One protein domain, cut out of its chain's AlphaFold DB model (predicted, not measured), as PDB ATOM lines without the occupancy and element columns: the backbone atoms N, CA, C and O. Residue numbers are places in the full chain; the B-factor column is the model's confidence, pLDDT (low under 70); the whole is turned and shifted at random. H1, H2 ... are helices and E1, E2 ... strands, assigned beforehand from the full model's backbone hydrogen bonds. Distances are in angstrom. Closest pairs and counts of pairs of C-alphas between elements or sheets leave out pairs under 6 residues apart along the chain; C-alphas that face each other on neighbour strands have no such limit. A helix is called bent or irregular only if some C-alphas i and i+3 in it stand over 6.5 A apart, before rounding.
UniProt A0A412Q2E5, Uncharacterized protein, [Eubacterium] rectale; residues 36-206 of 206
ATOM      1  N   MET A  36      18.081 -21.845  22.288       88.00
ATOM      2  CA  MET A  36      17.668 -20.774  21.379       88.00
ATOM      3  C   MET A  36      17.219 -19.557  22.186       88.00
ATOM      4  O   MET A  36      16.477 -19.692  23.158       88.00
ATOM      5  N   LYS A  37      17.621 -18.365  21.750       91.19
ATOM      6  CA  LYS A  37      17.167 -17.088  22.294       91.19
ATOM      7  C   LYS A  37      16.191 -16.431  21.323       91.19
ATOM      8  O   LYS A  37      16.478 -16.318  20.133       91.19
ATOM      9  N   ASP A  38      15.058 -15.994  21.862       92.50
ATOM     10  CA  ASP A  38      14.034 -15.259  21.126       92.50
ATOM     11  C   ASP A  38      14.387 -13.765  21.079       92.50
ATOM     12  O   ASP A  38      14.707 -13.159  22.106       92.50
ATOM     13  N   ILE A  39      14.340 -13.175  19.886       92.88
ATOM     14  CA  ILE A  39      14.643 -11.764  19.623       92.88
ATOM     15  C   ILE A  39      13.505 -11.172  18.787       92.88
ATOM     16  O   ILE A  39      13.126 -11.734  17.759       92.88
ATOM     17  N   LEU A  40      12.963 -10.031  19.214       93.94
ATOM     18  CA  LEU A  40      11.989  -9.263  18.436       93.94
ATOM     19  C   LEU A  40      12.720  -8.486  17.328       93.94
ATOM     20  O   LEU A  40      13.559  -7.638  17.622       93.94
ATOM     21  N   ILE A  41      12.403  -8.776  16.065       92.94
ATOM     22  CA  ILE A  41      12.980  -8.096  14.892       92.94
ATOM     23  C   ILE A  41      12.197  -6.816  14.590       92.94
ATOM     24  O   ILE A  41      12.770  -5.734  14.414       92.94
ATOM     25  N   ASP A  42      10.874  -6.946  14.509       94.19
ATOM     26  CA  ASP A  42       9.976  -5.866  14.122       94.19
ATOM     27  C   ASP A  42       8.624  -5.976  14.818       94.19
ATOM     28  O   ASP A  42       8.169  -7.071  15.154       94.19
ATOM     29  N   SER A  43       8.017  -4.817  15.050       93.81
ATOM     30  CA  SER A  43       6.720  -4.649  15.692       93.81
ATOM     31  C   SER A  43       6.063  -3.398  15.123       93.81
ATOM     32  O   SER A  43       6.528  -2.273  15.315       93.81
ATOM     33  N   THR A  44       4.965  -3.608  14.412       93.12
ATOM     34  CA  THR A  44       4.125  -2.571  13.816       93.12
ATOM     35  C   THR A  44       2.684  -2.777  14.262       93.12
ATOM     36  O   THR A  44       2.374  -3.694  15.026       93.12
ATOM     37  N   ASP A  45       1.767  -1.932  13.797       91.31
ATOM     38  CA  ASP A  45       0.350  -2.203  14.012       91.31
ATOM     39  C   ASP A  45      -0.113  -3.432  13.222       91.31
ATOM     40  O   ASP A  45      -0.953  -4.164  13.729       91.31
ATOM     41  N   ASP A  46       0.475  -3.742  12.068       91.44
ATOM     42  CA  ASP A  46      -0.003  -4.830  11.208       91.44
ATOM     43  C   ASP A  46       0.620  -6.182  11.545       91.44
ATOM     44  O   ASP A  46       0.002  -7.226  11.340       91.44
ATOM     45  N   HIS A  47       1.845  -6.196  12.068       92.56
ATOM     46  CA  HIS A  47       2.555  -7.440  12.325       92.56
ATOM     47  C   HIS A  47       3.656  -7.287  13.372       92.56
ATOM     48  O   HIS A  47       4.131  -6.183  13.635       92.56
ATOM     49  N   PHE A  48       4.099  -8.414  13.917       95.06
ATOM     50  CA  PHE A  48       5.355  -8.497  14.650       95.06
ATOM     51  C   PHE A  48       6.088  -9.803  14.332       95.06
ATOM     52  O   PHE A  48       5.478 -10.818  13.972       95.06
ATOM     53  N   ILE A  49       7.415  -9.759  14.433       93.69
ATOM     54  CA  ILE A  49       8.308 -10.841  14.010       93.69
ATOM     55  C   ILE A  49       9.272 -11.157  15.139       93.69
ATOM     56  O   ILE A  49      10.075 -10.319  15.545       93.69
ATOM     57  N   VAL A  50       9.226 -12.398  15.602       94.06
ATOM     58  CA  VAL A  50      10.166 -12.941  16.582       94.06
ATOM     59  C   VAL A  50      11.050 -13.955  15.880       94.06
ATOM     60  O   VAL A  50      10.548 -14.810  15.155       94.06
ATOM     61  N   VAL A  51      12.352 -13.914  16.117       92.31
ATOM     62  CA  VAL A  51      13.278 -14.940  15.640       92.31
ATOM     63  C   VAL A  51      13.875 -15.698  16.810       92.31
ATOM     64  O   VAL A  51      14.301 -15.091  17.788       92.31
ATOM     65  N   SER A  52      13.907 -17.025  16.715       91.69
ATOM     66  CA  SER A  52      14.746 -17.848  17.587       91.69
ATOM     67  C   SER A  52      16.080 -18.099  16.904       91.69
ATOM     68  O   SER A  52      16.110 -18.599  15.775       91.69
ATOM     69  N   ILE A  53      17.164 -17.800  17.612       90.44
ATOM     70  CA  ILE A  53      18.550 -17.943  17.146       90.44
ATOM     71  C   ILE A  53      19.365 -18.676  18.213       90.44
ATOM     72  O   ILE A  53      19.084 -18.480  19.398       90.44
ATOM     73  N   PRO A  54      20.364 -19.504  17.851       90.75
ATOM     74  CA  PRO A  54      21.233 -20.142  18.831       90.75
ATOM     75  C   PRO A  54      21.844 -19.108  19.779       90.75
ATOM     76  O   PRO A  54      22.302 -18.055  19.336       90.75
ATOM     77  N   GLU A  55      21.882 -19.395  21.081       91.25
ATOM     78  CA  GLU A  55      22.402 -18.450  22.085       91.25
ATOM     79  C   GLU A  55      23.808 -17.924  21.756       91.25
ATOM     80  O   GLU A  55      24.096 -16.761  22.034       91.25
ATOM     81  N   SER A  56      24.654 -18.742  21.114       91.00
ATOM     82  CA  SER A  56      26.003 -18.358  20.678       91.00
ATOM     83  C   SER A  56      26.025 -17.227  19.645       91.00
ATOM     84  O   SER A  56      26.990 -16.471  19.603       91.00
ATOM     85  N   GLU A  57      24.968 -17.093  18.842       91.81
ATOM     86  CA  GLU A  57      24.833 -16.084  17.781       91.81
ATOM     87  C   GLU A  57      23.899 -14.933  18.180       91.81
ATOM     88  O   GLU A  57      23.827 -13.903  17.513       91.81
ATOM     89  N   ALA A  58      23.155 -15.077  19.275       92.38
ATOM     90  CA  ALA A  58      22.066 -14.165  19.597       92.38
ATOM     91  C   ALA A  58      22.543 -12.738  19.925       92.38
ATOM     92  O   ALA A  58      21.883 -11.767  19.560       92.38
ATOM     93  N   GLU A  59      23.688 -12.583  20.598       94.00
ATOM     94  CA  GLU A  59      24.229 -11.258  20.931       94.00
ATOM     95  C   GLU A  59      24.772 -10.527  19.694       94.00
ATOM     96  O   GLU A  59      24.517  -9.333  19.519       94.00
ATOM     97  N   SER A  60      25.506 -11.229  18.823       93.69
ATOM     98  CA  SER A  60      26.038 -10.654  17.582       93.69
ATOM     99  C   SER A  60      24.902 -10.270  16.634       93.69
ATOM    100  O   SER A  60      24.910  -9.168  16.084       93.69
ATOM    101  N   TYR A  61      23.889 -11.130  16.512       94.19
ATOM    102  CA  TYR A  61      22.701 -10.864  15.712       94.19
ATOM    103  C   TYR A  61      21.905  -9.668  16.233       94.19
ATOM    104  O   TYR A  61      21.571  -8.779  15.453       94.19
ATOM    105  N   GLN A  62      21.650  -9.595  17.545       94.94
ATOM    106  CA  GLN A  62      20.924  -8.469  18.135       94.94
ATOM    107  C   GLN A  62      21.654  -7.140  17.888       94.94
ATOM    108  O   GLN A  62      21.043  -6.180  17.423       94.94
ATOM    109  N   LYS A  63      22.975  -7.094  18.102       95.81
ATOM    110  CA  LYS A  63      23.780  -5.898  17.799       95.81
ATOM    111  C   LYS A  63      23.707  -5.515  16.324       95.81
ATOM    112  O   LYS A  63      23.689  -4.330  16.000       95.81
ATOM    113  N   ARG A  64      23.674  -6.500  15.423       95.31
ATOM    114  CA  ARG A  64      23.554  -6.251  13.983       95.31
ATOM    115  C   ARG A  64      22.177  -5.698  13.620       95.31
ATOM    116  O   ARG A  64      22.128  -4.708  12.907       95.31
ATOM    117  N   LEU A  65      21.090  -6.252  14.161       94.81
ATOM    118  CA  LEU A  65      19.740  -5.696  13.981       94.81
ATOM    119  C   LEU A  65      19.644  -4.228  14.417       94.81
ATOM    120  O   LEU A  65      18.961  -3.439  13.769       94.81
ATOM    121  N   GLU A  66      20.309  -3.870  15.517       94.31
ATOM    122  CA  GLU A  66      20.286  -2.514  16.079       94.31
ATOM    123  C   GLU A  66      21.169  -1.520  15.301       94.31
ATOM    124  O   GLU A  66      20.877  -0.325  15.288       94.31
ATOM    125  N   SER A  67      22.247  -1.990  14.661       95.81
ATOM    126  CA  SER A  67      23.255  -1.129  14.015       95.81
ATOM    127  C   SER A  67      23.197  -1.094  12.486       95.81
ATOM    128  O   SER A  67      23.710  -0.143  11.896       95.81
ATOM    129  N   ASP A  68      22.576  -2.086  11.847       96.50
ATOM    130  CA  ASP A  68      22.503  -2.249  10.392       96.50
ATOM    131  C   ASP A  68      21.028  -2.294   9.931       96.50
ATOM    132  O   ASP A  68      20.391  -3.354   9.937       96.50
ATOM    133  N   PRO A  69      20.452  -1.140   9.536       94.38
ATOM    134  CA  PRO A  69      19.070  -1.070   9.067       94.38
ATOM    135  C   PRO A  69      18.806  -1.894   7.805       94.38
ATOM    136  O   PRO A  69      17.700  -2.408   7.649       94.38
ATOM    137  N   GLU A  70      19.794  -2.041   6.913       94.25
ATOM    138  CA  GLU A  70      19.645  -2.851   5.698       94.25
ATOM    139  C   GLU A  70      19.525  -4.332   6.053       94.25
ATOM    140  O   GLU A  70      18.681  -5.041   5.504       94.25
ATOM    141  N   PHE A  71      20.316  -4.795   7.024       93.06
ATOM    142  CA  PHE A  71      20.184  -6.144   7.562       93.06
ATOM    143  C   PHE A  71      18.814  -6.378   8.201       93.06
ATOM    144  O   PHE A  71      18.173  -7.388   7.909       93.06
ATOM    145  N   ARG A  72      18.339  -5.443   9.033       93.12
ATOM    146  CA  ARG A  72      17.014  -5.536   9.663       93.12
ATOM    147  C   ARG A  72      15.895  -5.600   8.625       93.12
ATOM    148  O   ARG A  72      15.040  -6.475   8.718       93.12
ATOM    149  N   GLU A  73      15.916  -4.717   7.628       91.38
ATOM    150  CA  GLU A  73      14.918  -4.710   6.552       91.38
ATOM    151  C   GLU A  73      14.948  -6.019   5.755       91.38
ATOM    152  O   GLU A  73      13.908  -6.608   5.475       91.38
ATOM    153  N   ASN A  74      16.138  -6.535   5.449       89.44
ATOM    154  CA  ASN A  74      16.285  -7.815   4.766       89.44
ATOM    155  C   ASN A  74      15.707  -8.989   5.582       89.44
ATOM    156  O   ASN A  74      15.056  -9.866   5.011       89.44
ATOM    157  N   GLU A  75      15.896  -9.009   6.903       90.12
ATOM    158  CA  GLU A  75      15.291 -10.023   7.778       90.12
ATOM    159  C   GLU A  75      13.758  -9.920   7.801       90.12
ATOM    160  O   GLU A  75      13.078 -10.944   7.708       90.12
ATOM    161  N   ILE A  76      13.207  -8.702   7.844       89.88
ATOM    162  CA  ILE A  76      11.758  -8.459   7.753       89.88
ATOM    163  C   ILE A  76      11.219  -8.973   6.412       89.88
ATOM    164  O   ILE A  76      10.279  -9.768   6.385       89.88
ATOM    165  N   GLN A  77      11.833  -8.586   5.291       86.25
ATOM    166  CA  GLN A  77      11.392  -9.002   3.955       86.25
ATOM    167  C   GLN A  77      11.444 -10.523   3.772       86.25
ATOM    168  O   GLN A  77      10.517 -11.107   3.205       86.25
ATOM    169  N   GLN A  78      12.491 -11.180   4.278       84.12
ATOM    170  CA  GLN A  78      12.603 -12.638   4.222       84.12
ATOM    171  C   GLN A  78      11.540 -13.335   5.074       84.12
ATOM    172  O   GLN A  78      10.919 -14.285   4.600       84.12
ATOM    173  N   ALA A  79      11.296 -12.857   6.297       86.31
ATOM    174  CA  ALA A  79      10.290 -13.437   7.181       86.31
ATOM    175  C   ALA A  79       8.863 -13.257   6.636       86.31
ATOM    176  O   ALA A  79       8.026 -14.146   6.786       86.31
ATOM    177  N   LEU A  80       8.585 -12.128   5.978       83.44
ATOM    178  CA  LEU A  80       7.261 -11.798   5.455       83.44
ATOM    179  C   LEU A  80       6.983 -12.357   4.053       83.44
ATOM    180  O   LEU A  80       5.823 -12.560   3.703       83.44
ATOM    181  N   GLY A  81       8.007 -12.612   3.236       69.50
ATOM    182  CA  GLY A  81       7.817 -13.199   1.906       69.50
ATOM    183  C   GLY A  81       7.404 -12.243   0.798       69.50
ATOM    184  O   GLY A  81       7.022 -12.691  -0.282       69.50
ATOM    185  N   GLY A  82       7.464 -10.935   1.051       57.72
ATOM    186  CA  GLY A  82       7.140  -9.888   0.084       57.72
ATOM    187  C   GLY A  82       6.465  -8.665   0.710       57.72
ATOM    188  O   GLY A  82       6.066  -8.657   1.876       57.72
ATOM    189  N   THR A  83       6.295  -7.613  -0.089       49.88
ATOM    190  CA  THR A  83       5.939  -6.262   0.379       49.88
ATOM    191  C   THR A  83       4.446  -6.004   0.628       49.88
ATOM    192  O   THR A  83       4.130  -4.999   1.255       49.88
ATOM    193  N   SER A  84       3.515  -6.873   0.205       46.81
ATOM    194  CA  SER A  84       2.061  -6.644   0.354       46.81
ATOM    195  C   SER A  84       1.365  -7.726   1.187       46.81
ATOM    196  O   SER A  84       1.466  -8.908   0.869       46.81
ATOM    197  N   ALA A  85       0.626  -7.319   2.226       52.00
ATOM    198  CA  ALA A  85      -0.101  -8.218   3.128       52.00
ATOM    199  C   ALA A  85      -1.196  -9.040   2.413       52.00
ATOM    200  O   ALA A  85      -1.326 -10.238   2.671       52.00
ATOM    201  N   ASP A  86      -1.908  -8.426   1.458       44.41
ATOM    202  CA  ASP A  86      -3.062  -9.016   0.756       44.41
ATOM    203  C   ASP A  86      -2.679  -9.956  -0.399       44.41
ATOM    204  O   ASP A  86      -3.499 -10.747  -0.868       44.41
ATOM    205  N   SER A  87      -1.436  -9.878  -0.885       43.53
ATOM    206  CA  SER A  87      -0.956 -10.651  -2.040       43.53
ATOM    207  C   SER A  87       0.322 -11.444  -1.760       43.53
ATOM    208  O   SER A  87       1.001 -11.864  -2.699       43.53
ATOM    209  N   ARG A  88       0.693 -11.614  -0.484       54.06
ATOM    210  CA  ARG A  88       1.909 -12.336  -0.089       54.06
ATOM    211  C   ARG A  88       1.838 -13.788  -0.550       54.06
ATOM    212  O   ARG A  88       0.983 -14.557  -0.109       54.06
ATOM    213  N   ALA A  89       2.787 -14.164  -1.403       49.81
ATOM    214  CA  ALA A  89       3.204 -15.551  -1.483       49.81
ATOM    215  C   ALA A  89       3.791 -15.958  -0.122       49.81
ATOM    216  O   ALA A  89       4.272 -15.123   0.643       49.81
ATOM    217  N   LEU A  90       3.718 -17.248   0.186       52.81
ATOM    218  CA  LEU A  90       4.362 -17.816   1.364       52.81
ATOM    219  C   LEU A  90       5.852 -17.396   1.410       52.81
ATOM    220  O   LEU A  90       6.497 -17.437   0.358       52.81
ATOM    221  N   PRO A  91       6.396 -16.980   2.573       54.72
ATOM    222  CA  PRO A  91       7.787 -16.548   2.678       54.72
ATOM    223  C   PRO A  91       8.782 -17.573   2.136       54.72
ATOM    224  O   PRO A  91       8.541 -18.778   2.252       54.72
ATOM    225  N   PRO A  92       9.900 -17.120   1.529       50.12
ATOM    226  CA  PRO A  92      10.953 -18.021   1.093       50.12
ATOM    227  C   PRO A  92      11.507 -18.773   2.311       50.12
ATOM    228  O   PRO A  92      11.901 -18.168   3.303       50.12
ATOM    229  N   GLY A  93      11.525 -20.102   2.234       56.78
ATOM    230  CA  GLY A  93      11.907 -20.974   3.345       56.78
ATOM    231  C   GLY A  93      10.953 -22.154   3.501       56.78
ATOM    232  O   GLY A  93      10.002 -22.316   2.735       56.78
ATOM    233  N   HIS A  94      11.221 -23.007   4.487       67.06
ATOM    234  CA  HIS A  94      10.317 -24.099   4.835       67.06
ATOM    235  C   HIS A  94       9.298 -23.588   5.858       67.06
ATOM    236  O   HIS A  94       9.660 -23.258   6.989       67.06
ATOM    237  N   ILE A  95       8.025 -23.505   5.460       76.25
ATOM    238  CA  ILE A  95       6.944 -23.218   6.404       76.25
ATOM    239  C   ILE A  95       6.654 -24.483   7.183       76.25
ATOM    240  O   ILE A  95       6.104 -25.448   6.656       76.25
ATOM    241  N   GLU A  96       7.006 -24.453   8.458       81.38
ATOM    242  CA  GLU A  96       6.759 -25.574   9.357       81.38
ATOM    243  C   GLU A  96       5.324 -25.603   9.855       81.38
ATOM    244  O   GLU A  96       4.770 -26.660  10.156       81.38
ATOM    245  N   TYR A  97       4.737 -24.419  10.009       85.62
ATOM    246  CA  TYR A  97       3.462 -24.263  10.672       85.62
ATOM    247  C   TYR A  97       2.774 -22.979  10.243       85.62
ATOM    248  O   TYR A  97       3.409 -21.934  10.102       85.62
ATOM    249  N   GLN A  98       1.455 -23.053  10.104       89.31
ATOM    250  CA  GLN A  98       0.611 -21.886   9.938       89.31
ATOM    251  C   GLN A  98      -0.718 -22.094  10.660       89.31
ATOM    252  O   GLN A  98      -1.327 -23.163  10.583       89.31
ATOM    253  N   SER A  99      -1.164 -21.059  11.361       93.00
ATOM    254  CA  SER A  99      -2.423 -21.032  12.097       93.00
ATOM    255  C   SER A  99      -3.080 -19.670  11.983       93.00
ATOM    256  O   SER A  99      -2.451 -18.679  11.615       93.00
ATOM    257  N   TYR A 100      -4.364 -19.634  12.306       95.75
ATOM    258  CA  TYR A 100      -5.182 -18.444  12.197       95.75
ATOM    259  C   TYR A 100      -6.090 -18.328  13.409       95.75
ATOM    260  O   TYR A 100      -6.666 -19.312  13.868       95.75
ATOM    261  N   MET A 101      -6.255 -17.100  13.877       98.12
ATOM    262  CA  MET A 101      -7.232 -16.721  14.883       98.12
ATOM    263  C   MET A 101      -8.334 -15.916  14.205       98.12
ATOM    264  O   MET A 101      -8.211 -14.704  14.041       98.12
ATOM    265  N   TYR A 102      -9.411 -16.590  13.807       98.38
ATOM    266  CA  TYR A 102     -10.609 -15.943  13.279       98.38
ATOM    267  C   TYR A 102     -11.596 -15.609  14.408       98.38
ATOM    268  O   TYR A 102     -11.554 -16.173  15.506       98.38
ATOM    269  N   LYS A 103     -12.603 -14.778  14.103       98.38
ATOM    270  CA  LYS A 103     -13.719 -14.483  15.024       98.38
ATOM    271  C   LYS A 103     -14.403 -15.747  15.557       98.38
ATOM    272  O   LYS A 103     -14.777 -15.801  16.728       98.38
ATOM    273  N   ARG A 104     -14.554 -16.777  14.714       98.25
ATOM    274  CA  ARG A 104     -15.149 -18.067  15.110       98.25
ATOM    275  C   ARG A 104     -14.319 -18.805  16.163       98.25
ATOM    276  O   ARG A 104     -14.903 -19.484  16.999       98.25
ATOM    277  N   ASP A 105     -12.997 -18.650  16.146       98.50
ATOM    278  CA  ASP A 105     -12.095 -19.339  17.070       98.50
ATOM    279  C   ASP A 105     -12.086 -18.627  18.427       98.50
ATOM    280  O   ASP A 105     -12.173 -19.277  19.466       98.50
ATOM    281  N   ILE A 106     -12.139 -17.288  18.420       98.50
ATOM    282  CA  ILE A 106     -12.379 -16.475  19.626       98.50
ATOM    283  C   ILE A 106     -13.717 -16.864  20.268       98.50
ATOM    284  O   ILE A 106     -13.789 -17.119  21.473       98.50
ATOM    285  N   LYS A 107     -14.781 -16.948  19.458       98.56
ATOM    286  CA  LYS A 107     -16.102 -17.404  19.905       98.56
ATOM    287  C   LYS A 107     -16.026 -18.800  20.516       98.56
ATOM    288  O   LYS A 107     -16.540 -19.006  21.612       98.56
ATOM    289  N   ALA A 108     -15.396 -19.743  19.820       98.44
ATOM    290  CA  ALA A 108     -15.271 -21.121  20.275       98.44
ATOM    291  C   ALA A 108     -14.509 -21.214  21.604       98.44
ATOM    292  O   ALA A 108     -14.964 -21.913  22.504       98.44
ATOM    293  N   ALA A 109     -13.411 -20.470  21.767       98.19
ATOM    294  CA  ALA A 109     -12.636 -20.443  23.006       98.19
ATOM    295  C   ALA A 109     -13.460 -19.915  24.194       98.19
ATOM    296  O   ALA A 109     -13.463 -20.512  25.273       98.19
ATOM    297  N   VAL A 110     -14.212 -18.830  23.994       98.56
ATOM    298  CA  VAL A 110     -15.090 -18.258  25.028       98.56
ATOM    299  C   VAL A 110     -16.240 -19.198  25.378       98.56
ATOM    300  O   VAL A 110     -16.506 -19.436  26.558       98.56
ATOM    301  N   ASP A 111     -16.916 -19.751  24.374       98.50
ATOM    302  CA  ASP A 111     -18.057 -20.644  24.579       98.50
ATOM    303  C   ASP A 111     -17.633 -21.979  25.208       98.50
ATOM    304  O   ASP A 111     -18.353 -22.512  26.052       98.50
ATOM    305  N   ALA A 112     -16.449 -22.495  24.868       98.00
ATOM    306  CA  ALA A 112     -15.878 -23.675  25.515       98.00
ATOM    307  C   ALA A 112     -15.568 -23.418  26.998       98.00
ATOM    308  O   ALA A 112     -15.806 -24.282  27.841       98.00
ATOM    309  N   ALA A 113     -15.071 -22.225  27.337       97.81
ATOM    310  CA  ALA A 113     -14.717 -21.880  28.710       97.81
ATOM    311  C   ALA A 113     -15.939 -21.561  29.587       97.81
ATOM    312  O   ALA A 113     -15.995 -21.978  30.749       97.81
ATOM    313  N   SER A 114     -16.907 -20.808  29.060       97.94
ATOM    314  CA  SER A 114     -17.996 -20.210  29.849       97.94
ATOM    315  C   SER A 114     -19.404 -20.671  29.473       97.94
ATOM    316  O   SER A 114     -20.368 -20.251  30.108       97.94
ATOM    317  N   GLY A 115     -19.530 -21.586  28.512       98.12
ATOM    318  CA  GLY A 115     -20.794 -22.175  28.079       98.12
ATOM    319  C   GLY A 115     -21.273 -21.638  26.730       98.12
ATOM    320  O   GLY A 115     -21.061 -20.474  26.390       98.12
ATOM    321  N   SER A 116     -21.956 -22.497  25.969       98.00
ATOM    322  CA  SER A 116     -22.429 -22.204  24.610       98.00
ATOM    323  C   SER A 116     -23.264 -20.917  24.520       98.00
ATOM    324  O   SER A 116     -24.218 -20.723  25.281       98.00
ATOM    325  N   GLY A 117     -22.931 -20.055  23.553       97.75
ATOM    326  CA  GLY A 117     -23.617 -18.786  23.290       97.75
ATOM    327  C   GLY A 117     -23.228 -17.645  24.235       97.75
ATOM    328  O   GLY A 117     -23.869 -16.592  24.214       97.75
ATOM    329  N   THR A 118     -22.206 -17.824  25.074       98.44
ATOM    330  CA  THR A 118     -21.695 -16.764  25.955       98.44
ATOM    331  C   THR A 118     -21.113 -15.614  25.149       98.44
ATOM    332  O   THR A 118     -21.402 -14.454  25.449       98.44
ATOM    333  N   PHE A 119     -20.339 -15.920  24.107       98.44
ATOM    334  CA  PHE A 119     -19.761 -14.910  23.228       98.44
ATOM    335  C   PHE A 119     -20.846 -14.056  22.559       98.44
ATOM    336  O   PHE A 119     -20.793 -12.830  22.629       98.44
ATOM    337  N   ASP A 120     -21.869 -14.690  21.980       98.06
ATOM    338  CA  ASP A 120     -22.932 -13.977  21.262       98.06
ATOM    339  C   ASP A 120     -23.772 -13.113  22.208       98.06
ATOM    340  O   ASP A 120     -24.096 -11.972  21.880       98.06
ATOM    341  N   LYS A 121     -24.079 -13.605  23.417       98.12
ATOM    342  CA  LYS A 121     -24.766 -12.813  24.453       98.12
ATOM    343  C   LYS A 121     -23.941 -11.604  24.879       98.12
ATOM    344  O   LYS A 121     -24.489 -10.513  25.035       98.12
ATOM    345  N   TRP A 122     -22.634 -11.787  25.068       98.06
ATOM    346  CA  TRP A 122     -21.721 -10.695  25.394       98.06
ATOM    347  C   TRP A 122     -21.689  -9.651  24.276       98.06
ATOM    348  O   TRP A 122     -21.873  -8.470  24.561       98.06
ATOM    349  N   LEU A 123     -21.530 -10.083  23.024       97.62
ATOM    350  CA  LEU A 123     -21.464  -9.196  21.865       97.62
ATOM    351  C   LEU A 123     -22.794  -8.463  21.619       97.62
ATOM    352  O   LEU A 123     -22.799  -7.257  21.373       97.62
ATOM    353  N   THR A 124     -23.926  -9.154  21.774       97.19
ATOM    354  CA  THR A 124     -25.271  -8.555  21.689       97.19
ATOM    355  C   THR A 124     -25.465  -7.487  22.764       97.19
ATOM    356  O   THR A 124     -25.972  -6.407  22.476       97.19
ATOM    357  N   GLY A 125     -25.007  -7.746  23.994       96.62
ATOM    358  CA  GLY A 125     -25.066  -6.782  25.097       96.62
ATOM    359  C   GLY A 125     -24.228  -5.515  24.879       96.62
ATOM    360  O   GLY A 125     -24.420  -4.539  25.599       96.62
ATOM    361  N   LEU A 126     -23.321  -5.517  23.896       96.31
ATOM    362  CA  LEU A 126     -22.542  -4.353  23.465       96.31
ATOM    363  C   LEU A 126     -23.135  -3.654  22.228       96.31
ATOM    364  O   LEU A 126     -22.551  -2.692  21.740       96.31
ATOM    365  N   GLY A 127     -24.260  -4.132  21.685       94.56
ATOM    366  CA  GLY A 127     -24.807  -3.618  20.427       94.56
ATOM    367  C   GLY A 127     -23.964  -3.998  19.206       94.56
ATOM    368  O   GLY A 127     -23.871  -3.220  18.263       94.56
ATOM    369  N   TRP A 128     -23.329  -5.175  19.232       92.06
ATOM    370  CA  TRP A 128     -22.509  -5.735  18.144       92.06
ATOM    371  C   TRP A 128     -21.212  -4.992  17.814       92.06
ATOM    372  O   TRP A 128     -20.491  -5.419  16.918       92.06
ATOM    373  N   THR A 129     -20.878  -3.940  18.563       93.69
ATOM    374  CA  THR A 129     -19.648  -3.164  18.377       93.69
ATOM    375  C   THR A 129     -18.748  -3.301  19.597       93.69
ATOM    376  O   THR A 129     -19.174  -3.106  20.735       93.69
ATOM    377  N   VAL A 130     -17.480  -3.630  19.370       95.44
ATOM    378  CA  VAL A 130     -16.472  -3.818  20.417       95.44
ATOM    379  C   VAL A 130     -15.519  -2.625  20.448       95.44
ATOM    380  O   VAL A 130     -15.070  -2.136  19.415       95.44
ATOM    381  N   THR A 131     -15.180  -2.173  21.656       94.00
ATOM    382  CA  THR A 131     -14.096  -1.211  21.913       94.00
ATOM    383  C   THR A 131     -12.912  -1.907  22.587       94.00
ATOM    384  O   THR A 131     -13.071  -2.989  23.156       94.00
ATOM    385  N   GLY A 132     -11.734  -1.274  22.621       88.25
ATOM    386  CA  GLY A 132     -10.571  -1.831  23.328       88.25
ATOM    387  C   GLY A 132     -10.851  -2.154  24.807       88.25
ATOM    388  O   GLY A 132     -10.388  -3.171  25.323       88.25
ATOM    389  N   ALA A 133     -11.699  -1.363  25.480       89.56
ATOM    390  CA  ALA A 133     -12.112  -1.614  26.864       89.56
ATOM    391  C   ALA A 133     -12.966  -2.888  27.017       89.56
ATOM    392  O   ALA A 133     -12.882  -3.585  28.031       89.56
ATOM    393  N   SER A 134     -13.762  -3.235  26.001       94.19
ATOM    394  CA  SER A 134     -14.622  -4.423  26.008       94.19
ATOM    395  C   SER A 134     -13.816  -5.728  26.025       94.19
ATOM    396  O   SER A 134     -14.288  -6.727  26.577       94.19
ATOM    397  N   ILE A 135     -12.590  -5.724  25.487       96.94
ATOM    398  CA  ILE A 135     -11.725  -6.912  25.399       96.94
ATOM    399  C   ILE A 135     -11.334  -7.445  26.781       96.94
ATOM    400  O   ILE A 135     -11.263  -8.656  26.976       96.94
ATOM    401  N   ALA A 136     -11.193  -6.581  27.789       94.75
ATOM    402  CA  ALA A 136     -10.916  -7.028  29.156       94.75
ATOM    403  C   ALA A 136     -12.005  -7.975  29.697       94.75
ATOM    404  O   ALA A 136     -11.712  -8.922  30.429       94.75
ATOM    405  N   LYS A 137     -13.273  -7.754  29.320       96.06
ATOM    406  CA  LYS A 137     -14.376  -8.654  29.683       96.06
ATOM    407  C   LYS A 137     -14.320  -9.957  28.887       96.06
ATOM    408  O   LYS A 137     -14.579 -11.006  29.465       96.06
ATOM    409  N   LEU A 138     -13.953  -9.902  27.608       97.38
ATOM    410  CA  LEU A 138     -13.779 -11.089  26.767       97.38
ATOM    411  C   LEU A 138     -12.732 -12.055  27.350       97.38
ATOM    412  O   LEU A 138     -13.018 -13.240  27.478       97.38
ATOM    413  N   ILE A 139     -11.578 -11.540  27.789       96.44
ATOM    414  CA  ILE A 139     -10.508 -12.335  28.428       96.44
ATOM    415  C   ILE A 139     -11.024 -13.032  29.697       96.44
ATOM    416  O   ILE A 139     -10.783 -14.216  29.924       96.44
ATOM    417  N   LYS A 140     -11.812 -12.328  30.519       96.81
ATOM    418  CA  LYS A 140     -12.443 -12.945  31.698       96.81
ATOM    419  C   LYS A 140     -13.407 -14.067  31.310       96.81
ATOM    420  O   LYS A 140     -13.438 -15.101  31.971       96.81
ATOM    421  N   LEU A 141     -14.180 -13.882  30.237       97.88
ATOM    422  CA  LEU A 141     -15.109 -14.897  29.736       97.88
ATOM    423  C   LEU A 141     -14.384 -16.113  29.146       97.88
ATOM    424  O   LEU A 141     -14.902 -17.222  29.237       97.88
ATOM    425  N   SER A 142     -13.178 -15.956  28.601       97.12
ATOM    426  CA  SER A 142     -12.372 -17.097  28.152       97.12
ATOM    427  C   SER A 142     -11.698 -17.859  29.298       97.12
ATOM    428  O   SER A 142     -11.077 -18.890  29.052       97.12
ATOM    429  N   LYS A 143     -11.799 -17.373  30.547       97.38
ATOM    430  CA  LYS A 143     -11.129 -17.946  31.728       97.38
ATOM    431  C   LYS A 143      -9.620 -18.110  31.514       97.38
ATOM    432  O   LYS A 143      -9.049 -19.161  31.809       97.38
ATOM    433  N   ARG A 144      -8.995 -17.083  30.937       95.88
ATOM    434  CA  ARG A 144      -7.539 -16.969  30.801       95.88
ATOM    435  C   ARG A 144      -7.041 -15.780  31.597       95.88
ATOM    436  O   ARG A 144      -7.774 -14.806  31.765       95.88
ATOM    437  N   ASP A 145      -5.799 -15.866  32.055       93.50
ATOM    438  CA  ASP A 145      -5.218 -14.833  32.914       93.50
ATOM    439  C   ASP A 145      -4.973 -13.531  32.147       93.50
ATOM    440  O   ASP A 145      -5.123 -12.439  32.692       93.50
ATOM    441  N   ASN A 146      -4.620 -13.633  30.865       95.12
ATOM    442  CA  ASN A 146      -4.361 -12.491  29.997       95.12
ATOM    443  C   ASN A 146      -4.604 -12.837  28.520       95.12
ATOM    444  O   ASN A 146      -4.863 -13.987  28.153       95.12
ATOM    445  N   ILE A 147      -4.522 -11.814  27.667       96.00
ATOM    446  CA  ILE A 147      -4.756 -11.956  26.229       96.00
ATOM    447  C   ILE A 147      -3.687 -12.801  25.534       96.00
ATOM    448  O   ILE A 147      -4.014 -13.499  24.583       96.00
ATOM    449  N   PHE A 148      -2.446 -12.802  26.030       96.38
ATOM    450  CA  PHE A 148      -1.361 -13.589  25.446       96.38
ATOM    451  C   PHE A 148      -1.652 -15.082  25.549       96.38
ATOM    452  O   PHE A 148      -1.507 -15.791  24.562       96.38
ATOM    453  N   MET A 149      -2.127 -15.549  26.709       96.19
ATOM    454  CA  MET A 149      -2.526 -16.948  26.894       96.19
ATOM    455  C   MET A 149      -3.709 -17.326  26.005       96.19
ATOM    456  O   MET A 149      -3.713 -18.400  25.417       96.19
ATOM    457  N   LEU A 150      -4.701 -16.440  25.875       97.50
ATOM    458  CA  LEU A 150      -5.839 -16.700  24.993       97.50
ATOM    459  C   LEU A 150      -5.404 -16.802  23.526       97.50
ATOM    460  O   LEU A 150      -5.781 -17.749  22.839       97.50
ATOM    461  N   SER A 151      -4.591 -15.856  23.055       97.44
ATOM    462  CA  SER A 151      -4.038 -15.882  21.701       97.44
ATOM    463  C   SER A 151      -3.169 -17.109  21.468       97.44
ATOM    464  O   SER A 151      -3.287 -17.743  20.424       97.44
ATOM    465  N   ALA A 152      -2.325 -17.460  22.440       95.31
ATOM    466  CA  ALA A 152      -1.443 -18.613  22.372       95.31
ATOM    467  C   ALA A 152      -2.226 -19.923  22.251       95.31
ATOM    468  O   ALA A 152      -1.930 -20.726  21.368       95.31
ATOM    469  N   ASP A 153      -3.276 -20.094  23.055       95.50
ATOM    470  CA  ASP A 153      -4.166 -21.253  22.984       95.50
ATOM    471  C   ASP A 153      -4.856 -21.367  21.620       95.50
ATOM    472  O   ASP A 153      -4.891 -22.449  21.030       95.50
ATOM    473  N   ILE A 154      -5.398 -20.258  21.100       97.38
ATOM    474  CA  ILE A 154      -6.111 -20.261  19.814       97.38
ATOM    475  C   ILE A 154      -5.144 -20.538  18.658       97.38
ATOM    476  O   ILE A 154      -5.426 -21.375  17.800       97.38
ATOM    477  N   LEU A 155      -3.986 -19.876  18.650       96.19
ATOM    478  CA  LEU A 155      -2.965 -20.030  17.611       96.19
ATOM    479  C   LEU A 155      -2.119 -21.300  17.783       96.19
ATOM    480  O   LEU A 155      -1.324 -21.598  16.895       96.19
ATOM    481  N   ARG A 156      -2.310 -22.050  18.881       93.19
ATOM    482  CA  ARG A 156      -1.539 -23.241  19.286       93.19
ATOM    483  C   ARG A 156      -0.037 -22.977  19.290       93.19
ATOM    484  O   ARG A 156       0.748 -23.657  18.633       93.19
ATOM    485  N   THR A 157       0.343 -21.944  20.023       90.62
ATOM    486  CA  THR A 157       1.714 -21.449  20.111       90.62
ATOM    487  C   THR A 157       2.115 -21.217  21.569       90.62
ATOM    488  O   THR A 157       1.279 -21.330  22.462       90.62
ATOM    489  N   LEU A 158       3.385 -20.909  21.847       86.75
ATOM    490  CA  LEU A 158       3.820 -20.621  23.218       86.75
ATOM    491  C   LEU A 158       3.443 -19.194  23.632       86.75
ATOM    492  O   LEU A 158       3.665 -18.233  22.891       86.75
ATOM    493  N   ALA A 159       2.952 -19.039  24.865       88.00
ATOM    494  CA  ALA A 159       2.598 -17.731  25.424       88.00
ATOM    495  C   ALA A 159       3.782 -16.753  25.435       88.00
ATOM    496  O   ALA A 159       3.586 -15.567  25.181       88.00
ATOM    497  N   GLN A 160       5.005 -17.253  25.647       88.88
ATOM    498  CA  GLN A 160       6.219 -16.432  25.662       88.88
ATOM    499  C   GLN A 160       6.461 -15.690  24.340       88.88
ATOM    500  O   GLN A 160       7.016 -14.597  24.349       88.88
ATOM    501  N   TRP A 161       6.033 -16.255  23.203       88.31
ATOM    502  CA  TRP A 161       6.186 -15.610  21.898       88.31
ATOM    503  C   TRP A 161       5.120 -14.543  21.682       88.31
ATOM    504  O   TRP A 161       5.426 -13.463  21.193       88.31
ATOM    505  N   ALA A 162       3.884 -14.796  22.123       84.75
ATOM    506  CA  ALA A 162       2.837 -13.778  22.112       84.75
ATOM    507  C   ALA A 162       3.170 -12.589  23.036       84.75
ATOM    508  O   ALA A 162       2.795 -11.458  22.734       84.75
ATOM    509  N   GLN A 163       3.886 -12.844  24.136       91.31
ATOM    510  CA  GLN A 163       4.355 -11.837  25.097       91.31
ATOM    511  C   GLN A 163       5.494 -10.950  24.580       91.31
ATOM    512  O   GLN A 163       5.788  -9.944  25.221       91.31
ATOM    513  N   GLN A 164       6.126 -11.290  23.449       89.75
ATOM    514  CA  GLN A 164       7.132 -10.418  22.824       89.75
ATOM    515  C   GLN A 164       6.522  -9.109  22.307       89.75
ATOM    516  O   GLN A 164       7.238  -8.138  22.090       89.75
ATOM    517  N   GLU A 165       5.201  -9.074  22.139       91.00
ATOM    518  CA  GLU A 165       4.457  -7.895  21.719       91.00
ATOM    519  C   GLU A 165       3.685  -7.262  22.891       91.00
ATOM    520  O   GLU A 165       3.300  -7.923  23.860       91.00
ATOM    521  N   ARG A 166       3.403  -5.958  22.795       92.06
ATOM    522  CA  ARG A 166       2.599  -5.227  23.780       92.06
ATOM    523  C   ARG A 166       1.163  -5.756  23.836       92.06
ATOM    524  O   ARG A 166       0.518  -6.009  22.820       92.06
ATOM    525  N   GLU A 167       0.585  -5.797  25.037       93.31
ATOM    526  CA  GLU A 167      -0.811  -6.225  25.252       93.31
ATOM    527  C   GLU A 167      -1.817  -5.417  24.408       93.31
ATOM    528  O   GLU A 167      -2.846  -5.939  23.975       93.31
ATOM    529  N   ALA A 168      -1.515  -4.137  24.158       94.31
ATOM    530  CA  ALA A 168      -2.357  -3.256  23.358       94.31
ATOM    531  C   ALA A 168      -2.517  -3.742  21.907       94.31
ATOM    532  O   ALA A 168      -3.625  -3.666  21.386       94.31
ATOM    533  N   TRP A 169      -1.470  -4.304  21.293       96.44
ATOM    534  CA  TRP A 169      -1.535  -4.838  19.929       96.44
ATOM    535  C   TRP A 169      -2.554  -5.975  19.835       96.44
ATOM    536  O   TRP A 169      -3.438  -5.971  18.982       96.44
ATOM    537  N   TRP A 170      -2.512  -6.904  20.795       97.31
ATOM    538  CA  TRP A 170      -3.467  -8.005  20.863       97.31
ATOM    539  C   TRP A 170      -4.892  -7.524  21.118       97.31
ATOM    540  O   TRP A 170      -5.827  -8.019  20.493       97.31
ATOM    541  N   LYS A 171      -5.091  -6.551  22.014       96.56
ATOM    542  CA  LYS A 171      -6.433  -5.998  22.265       96.56
ATOM    543  C   LYS A 171      -7.022  -5.381  21.003       96.56
ATOM    544  O   LYS A 171      -8.198  -5.604  20.715       96.56
ATOM    545  N   GLU A 172      -6.208  -4.647  20.258       96.88
ATOM    546  CA  GLU A 172      -6.596  -4.056  18.980       96.88
ATOM    547  C   GLU A 172      -6.902  -5.135  17.936       96.88
ATOM    548  O   GLU A 172      -7.968  -5.092  17.331       96.88
ATOM    549  N   ALA A 173      -6.073  -6.176  17.821       97.31
ATOM    550  CA  ALA A 173      -6.333  -7.297  16.920       97.31
ATOM    551  C   ALA A 173      -7.673  -7.998  17.214       97.31
ATOM    552  O   ALA A 173      -8.465  -8.228  16.304       97.31
ATOM    553  N   TYR A 174      -7.989  -8.295  18.481       98.25
ATOM    554  CA  TYR A 174      -9.282  -8.900  18.837       98.25
ATOM    555  C   TYR A 174     -10.454  -7.976  18.522       98.25
ATOM    556  O   TYR A 174     -11.481  -8.436  18.021       98.25
ATOM    557  N   LYS A 175     -10.319  -6.685  18.839       97.88
ATOM    558  CA  LYS A 175     -11.343  -5.684  18.531       97.88
ATOM    559  C   LYS A 175     -11.626  -5.670  17.032       97.88
ATOM    560  O   LYS A 175     -12.785  -5.774  16.635       97.88
ATOM    561  N   ASP A 176     -10.577  -5.613  16.229       97.81
ATOM    562  CA  ASP A 176     -10.675  -5.510  14.781       97.81
ATOM    563  C   ASP A 176     -11.205  -6.792  14.140       97.81
ATOM    564  O   ASP A 176     -12.063  -6.702  13.267       97.81
ATOM    565  N   ILE A 177     -10.819  -7.976  14.631       98.06
ATOM    566  CA  ILE A 177     -11.406  -9.257  14.197       98.06
ATOM    567  C   ILE A 177     -12.905  -9.300  14.499       98.06
ATOM    568  O   ILE A 177     -13.718  -9.727  13.678       98.06
ATOM    569  N   ILE A 178     -13.303  -8.903  15.712       98.00
ATOM    570  CA  ILE A 178     -14.704  -9.017  16.133       98.00
ATOM    571  C   ILE A 178     -15.582  -8.009  15.385       98.00
ATOM    572  O   ILE A 178     -16.702  -8.368  15.001       98.00
ATOM    573  N   ASN A 179     -15.071  -6.799  15.154       97.62
ATOM    574  CA  ASN A 179     -15.737  -5.758  14.371       97.62
ATOM    575  C   ASN A 179     -15.670  -6.009  12.854       97.62
ATOM    576  O   ASN A 179     -16.449  -5.414  12.118       97.62
ATOM    577  N   GLY A 180     -14.795  -6.907  12.393       96.06
ATOM    578  CA  GLY A 180     -14.628  -7.240  10.977       96.06
ATOM    579  C   GLY A 180     -13.752  -6.258  10.194       96.06
ATOM    580  O   GLY A 180     -13.836  -6.240   8.972       96.06
ATOM    581  N   THR A 181     -12.936  -5.446  10.874       96.31
ATOM    582  CA  THR A 181     -11.907  -4.597  10.245       96.31
ATOM    583  C   THR A 181     -10.783  -5.446   9.656       96.31
ATOM    584  O   THR A 181     -10.268  -5.129   8.591       96.31
ATOM    585  N   ILE A 182     -10.425  -6.529  10.349       95.56
ATOM    586  CA  ILE A 182      -9.511  -7.564   9.864       95.56
ATOM    587  C   ILE A 182     -10.227  -8.916   9.932       95.56
ATOM    588  O   ILE A 182     -11.150  -9.111  10.732       95.56
ATOM    589  N   SER A 183      -9.814  -9.860   9.102       96.25
ATOM    590  CA  SER A 183     -10.342 -11.222   9.062       96.25
ATOM    591  C   SER A 183      -9.790 -12.096  10.193       96.25
ATOM    592  O   SER A 183     -10.538 -12.888  10.783       96.25
ATOM    593  N   ALA A 184      -8.490 -11.990  10.482       96.88
ATOM    594  CA  ALA A 184      -7.787 -12.840  11.438       96.88
ATOM    595  C   ALA A 184      -6.447 -12.259  11.908       96.88
ATOM    596  O   ALA A 184      -5.893 -11.336  11.321       96.88
ATOM    597  N   VAL A 185      -5.871 -12.899  12.928       97.06
ATOM    598  CA  VAL A 185      -4.410 -12.918  13.091       97.06
ATOM    599  C   VAL A 185      -3.875 -14.221  12.506       97.06
ATOM    600  O   VAL A 185      -4.302 -15.298  12.925       97.06
ATOM    601  N   ARG A 186      -2.945 -14.135  11.556       94.62
ATOM    602  CA  ARG A 186      -2.163 -15.258  11.030       94.62
ATOM    603  C   ARG A 186      -0.895 -15.422  11.856       94.62
ATOM    604  O   ARG A 186      -0.214 -14.445  12.136       94.62
ATOM    605  N   TYR A 187      -0.568 -16.657  12.212       93.50
ATOM    606  CA  TYR A 187       0.700 -17.037  12.827       93.50
ATOM    607  C   TYR A 187       1.424 -18.027  11.917       93.50
ATOM    608  O   TYR A 187       0.845 -19.055  11.569       93.50
ATOM    609  N   THR A 188       2.668 -17.736  11.546       90.25
ATOM    610  CA  THR A 188       3.486 -18.585  10.669       90.25
ATOM    611  C   THR A 188       4.845 -18.856  11.306       90.25
ATOM    612  O   THR A 188       5.475 -17.939  11.834       90.25
ATOM    613  N   ILE A 189       5.305 -20.107  11.232       88.62
ATOM    614  CA  ILE A 189       6.676 -20.506  11.569       88.62
ATOM    615  C   ILE A 189       7.431 -20.773  10.273       88.62
ATOM    616  O   ILE A 189       7.020 -21.621   9.478       88.62
ATOM    617  N   VAL A 190       8.537 -20.061  10.082       85.06
ATOM    618  CA  VAL A 190       9.388 -20.158   8.895       85.06
ATOM    619  C   VAL A 190      10.791 -20.548   9.332       85.06
ATOM    620  O   VAL A 190      11.440 -19.821  10.086       85.06
ATOM    621  N   GLN A 191      11.268 -21.685   8.840       79.81
ATOM    622  CA  GLN A 191      12.656 -22.089   9.001       79.81
ATOM    623  C   GLN A 191      13.522 -21.522   7.893       79.81
ATOM    624  O   GLN A 191      13.218 -21.668   6.703       79.81
ATOM    625  N   ASN A 192      14.652 -20.957   8.298       72.25
ATOM    626  CA  ASN A 192      15.731 -20.608   7.397       72.25
ATOM    627  C   ASN A 192      17.051 -21.216   7.898       72.25
ATOM    628  O   ASN A 192      17.379 -21.188   9.084       72.25
ATOM    629  N   THR A 193      17.784 -21.819   6.965       64.25
ATOM    630  CA  THR A 193      19.017 -22.570   7.206       64.25
ATOM    631  C   THR A 193      20.228 -21.979   6.471       64.25
ATOM    632  O   THR A 193      21.207 -22.690   6.266       64.25
ATOM    633  N   THR A 194      20.176 -20.727   5.997       63.22
ATOM    634  CA  THR A 194      21.208 -20.160   5.104       63.22
ATOM    635  C   THR A 194      22.507 -19.752   5.800       63.22
ATOM    636  O   THR A 194      23.529 -19.684   5.126       63.22
ATOM    637  N   GLU A 195      22.499 -19.489   7.109       68.62
ATOM    638  CA  GLU A 195      23.713 -19.159   7.886       68.62
ATOM    639  C   GLU A 195      23.874 -20.123   9.070       68.62
ATOM    640  O   GLU A 195      24.785 -20.946   9.107       68.62
ATOM    641  N   TYR A 196      22.924 -20.064   9.999       69.50
ATOM    642  CA  TYR A 196      22.723 -20.975  11.124       69.50
ATOM    643  C   TYR A 196      21.219 -21.278  11.233       69.50
ATOM    644  O   TYR A 196      20.421 -20.587  10.589       69.50
ATOM    645  N   PRO A 197      20.795 -22.295  12.010       75.62
ATOM    646  CA  PRO A 197      19.375 -22.571  12.204       75.62
ATOM    647  C   PRO A 197      18.673 -21.343  12.792       75.62
ATOM    648  O   PRO A 197      18.926 -20.983  13.939       75.62
ATOM    649  N   LYS A 198      17.806 -20.690  12.016       85.56
ATOM    650  CA  LYS A 198      16.985 -19.566  12.474       85.56
ATOM    651  C   LYS A 198      15.516 -19.844  12.196       85.56
ATOM    652  O   LYS A 198      15.156 -20.410  11.161       85.56
ATOM    653  N   ILE A 199      14.673 -19.475  13.152       88.38
ATOM    654  CA  ILE A 199      13.238 -19.760  13.101       88.38
ATOM    655  C   ILE A 199      12.487 -18.462  13.301       88.38
ATOM    656  O   ILE A 199      12.459 -17.927  14.411       88.38
ATOM    657  N   TRP A 200      11.854 -17.976  12.243       90.88
ATOM    658  CA  TRP A 200      10.972 -16.827  12.335       90.88
ATOM    659  C   TRP A 200       9.572 -17.254  12.741       90.88
ATOM    660  O   TRP A 200       9.022 -18.242  12.258       90.88
ATOM    661  N   ARG A 201       8.996 -16.461  13.631       92.06
ATOM    662  CA  ARG A 201       7.624 -16.526  14.110       92.06
ATOM    663  C   ARG A 201       6.973 -15.212  13.765       92.06
ATOM    664  O   ARG A 201       7.280 -14.180  14.356       92.06
ATOM    665  N   VAL A 202       6.104 -15.278  12.775       92.50
ATOM    666  CA  VAL A 202       5.475 -14.116  12.167       92.50
ATOM    667  C   VAL A 202       4.023 -14.091  12.598       92.50
ATOM    668  O   VAL A 202       3.304 -15.071  12.390       92.50
ATOM    669  N   PHE A 203       3.600 -12.984  13.199       94.62
ATOM    670  CA  PHE A 203       2.215 -12.726  13.566       94.62
ATOM    671  C   PHE A 203       1.713 -11.533  12.765       94.62
ATOM    672  O   PHE A 203       2.301 -10.461  12.843       94.62
ATOM    673  N   GLU A 204       0.635 -11.704  12.008       93.44
ATOM    674  CA  GLU A 204       0.110 -10.694  11.081       93.44
ATOM    675  C   GLU A 204      -1.393 -10.521  11.270       93.44
ATOM    676  O   GLU A 204      -2.120 -11.506  11.370       93.44
ATOM    677  N   ARG A 205      -1.871  -9.280  11.272       94.25
ATOM    678  CA  ARG A 205      -3.288  -8.921  11.166       94.25
ATOM    679  C   ARG A 205      -3.651  -8.851   9.681       94.25
ATOM    680  O   ARG A 205      -3.062  -8.059   8.954       94.25
ATOM    681  N   ILE A 206      -4.586  -9.697   9.250       90.62
ATOM    682  CA  ILE A 206      -5.046  -9.851   7.854       90.62
ATOM    683  C   ILE A 206      -6.562  -9.777   7.769       90.62
ATOM    684  O   ILE A 206      -7.207 -10.171   8.765       90.62
TER     685      ILE A 206
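AT A GLANCE: This is residues 36 to 206 of the 206 residues of an uncharacterized protein of [Eubacterium] rectale (UniProt A0A412Q2E5). A twisted sheet of five antiparallel strands fills one end of an elongated body, and helices H3, H4 and H5 cluster beyond the other end of the sheet. H1 and H2 pack on one face of the sheet and H6 and H8 on the other, making three layers, helices on both faces of a sheet. The printed part has 171 residues, with eight named helices and five named strands in the order E1 E2 H1 H2 E3 H3 H4 H5 H6 H7 H8 E4 E5; the sheet's order is E1 E2 E5 E4 E3, and the class is mixed, helices and strands. It is compact, with a radius of gyration of the C-alphas of 17.2 A, and spans 52 by 31 by 27 A.

IN THESE COORDINATES: The strands are E1, residues 36 to 43, from C-alpha 36 at (17.668, -20.774, 21.379); E2, 47 to 54, 23.5 A long; E5, 198 to 205, ending with C-alpha 205 at (-3.288, -8.921, 11.166); E4, 184 to 192, 25.1 A; and E3, 94 to 102, 24.0 A. The helices are H1, 55 to 67, 19.1 A; H2, 69 to 80; H3, 103 to 114; H4, 118 to 124; H5, 132 to 141; H6, 147 to 155; H7, 159 to 162; and H8, 167 to 179, 18.5 A. H1 is irregular: C-alphas 56 and 59 are 7.3 A apart.

HOW THE PARTS SIT: Within hydrogen-bond range are N 39 and O 51 of E1 and E2, 2.8 A; N 201 and O 50 of E5 and E2, 2.7 A; N 188 and O 202 of E4 and E5, 2.9 A; and N 99 and O 187 of E3 and E4, 2.8 A. H2 runs across the strands, 8.8 A over the sheet, with the C-alphas of Ala 79 and Trp 200 of E5 closest, 6.2 A. H1 runs along them at a height of 8.9 A; H1 and H2 touch only at the corner, closest at the C-alphas of Leu 65 and Arg 72, 5.1 A. H6 is on the opposite face from H2, over E4 and E3, height 10.1 A. H8 is over E4, height 9.0 A. H7 only grazes the sheet with residues 160 to 162. H5 touches H8's residues 171 to 175 alone, about perpendicular at 89 degrees, closest at the C-alphas of Gly 132 and Lys 171, 6.0 A. H4 and H5 form a helical hairpin and only just touch, with 3 pairs of C-alphas within 8 A. Every O i to N i+4 pair is within hydrogen-bond range in H2, H3, H4, H6 and H8, but 7 of 9 in H1 and 4 of 6 in H5; H7 is too short for one.

THE WHOLE: The C-alphas of Gly 125 and Glu 195, the two farthest apart, are 53.2 A apart. The printed part has no cut. The link H2 to E3 is long, 13 residues. The mean pLDDT of the printed part is 89.6; residues 81 to 94 and 193 to 196 are under 70.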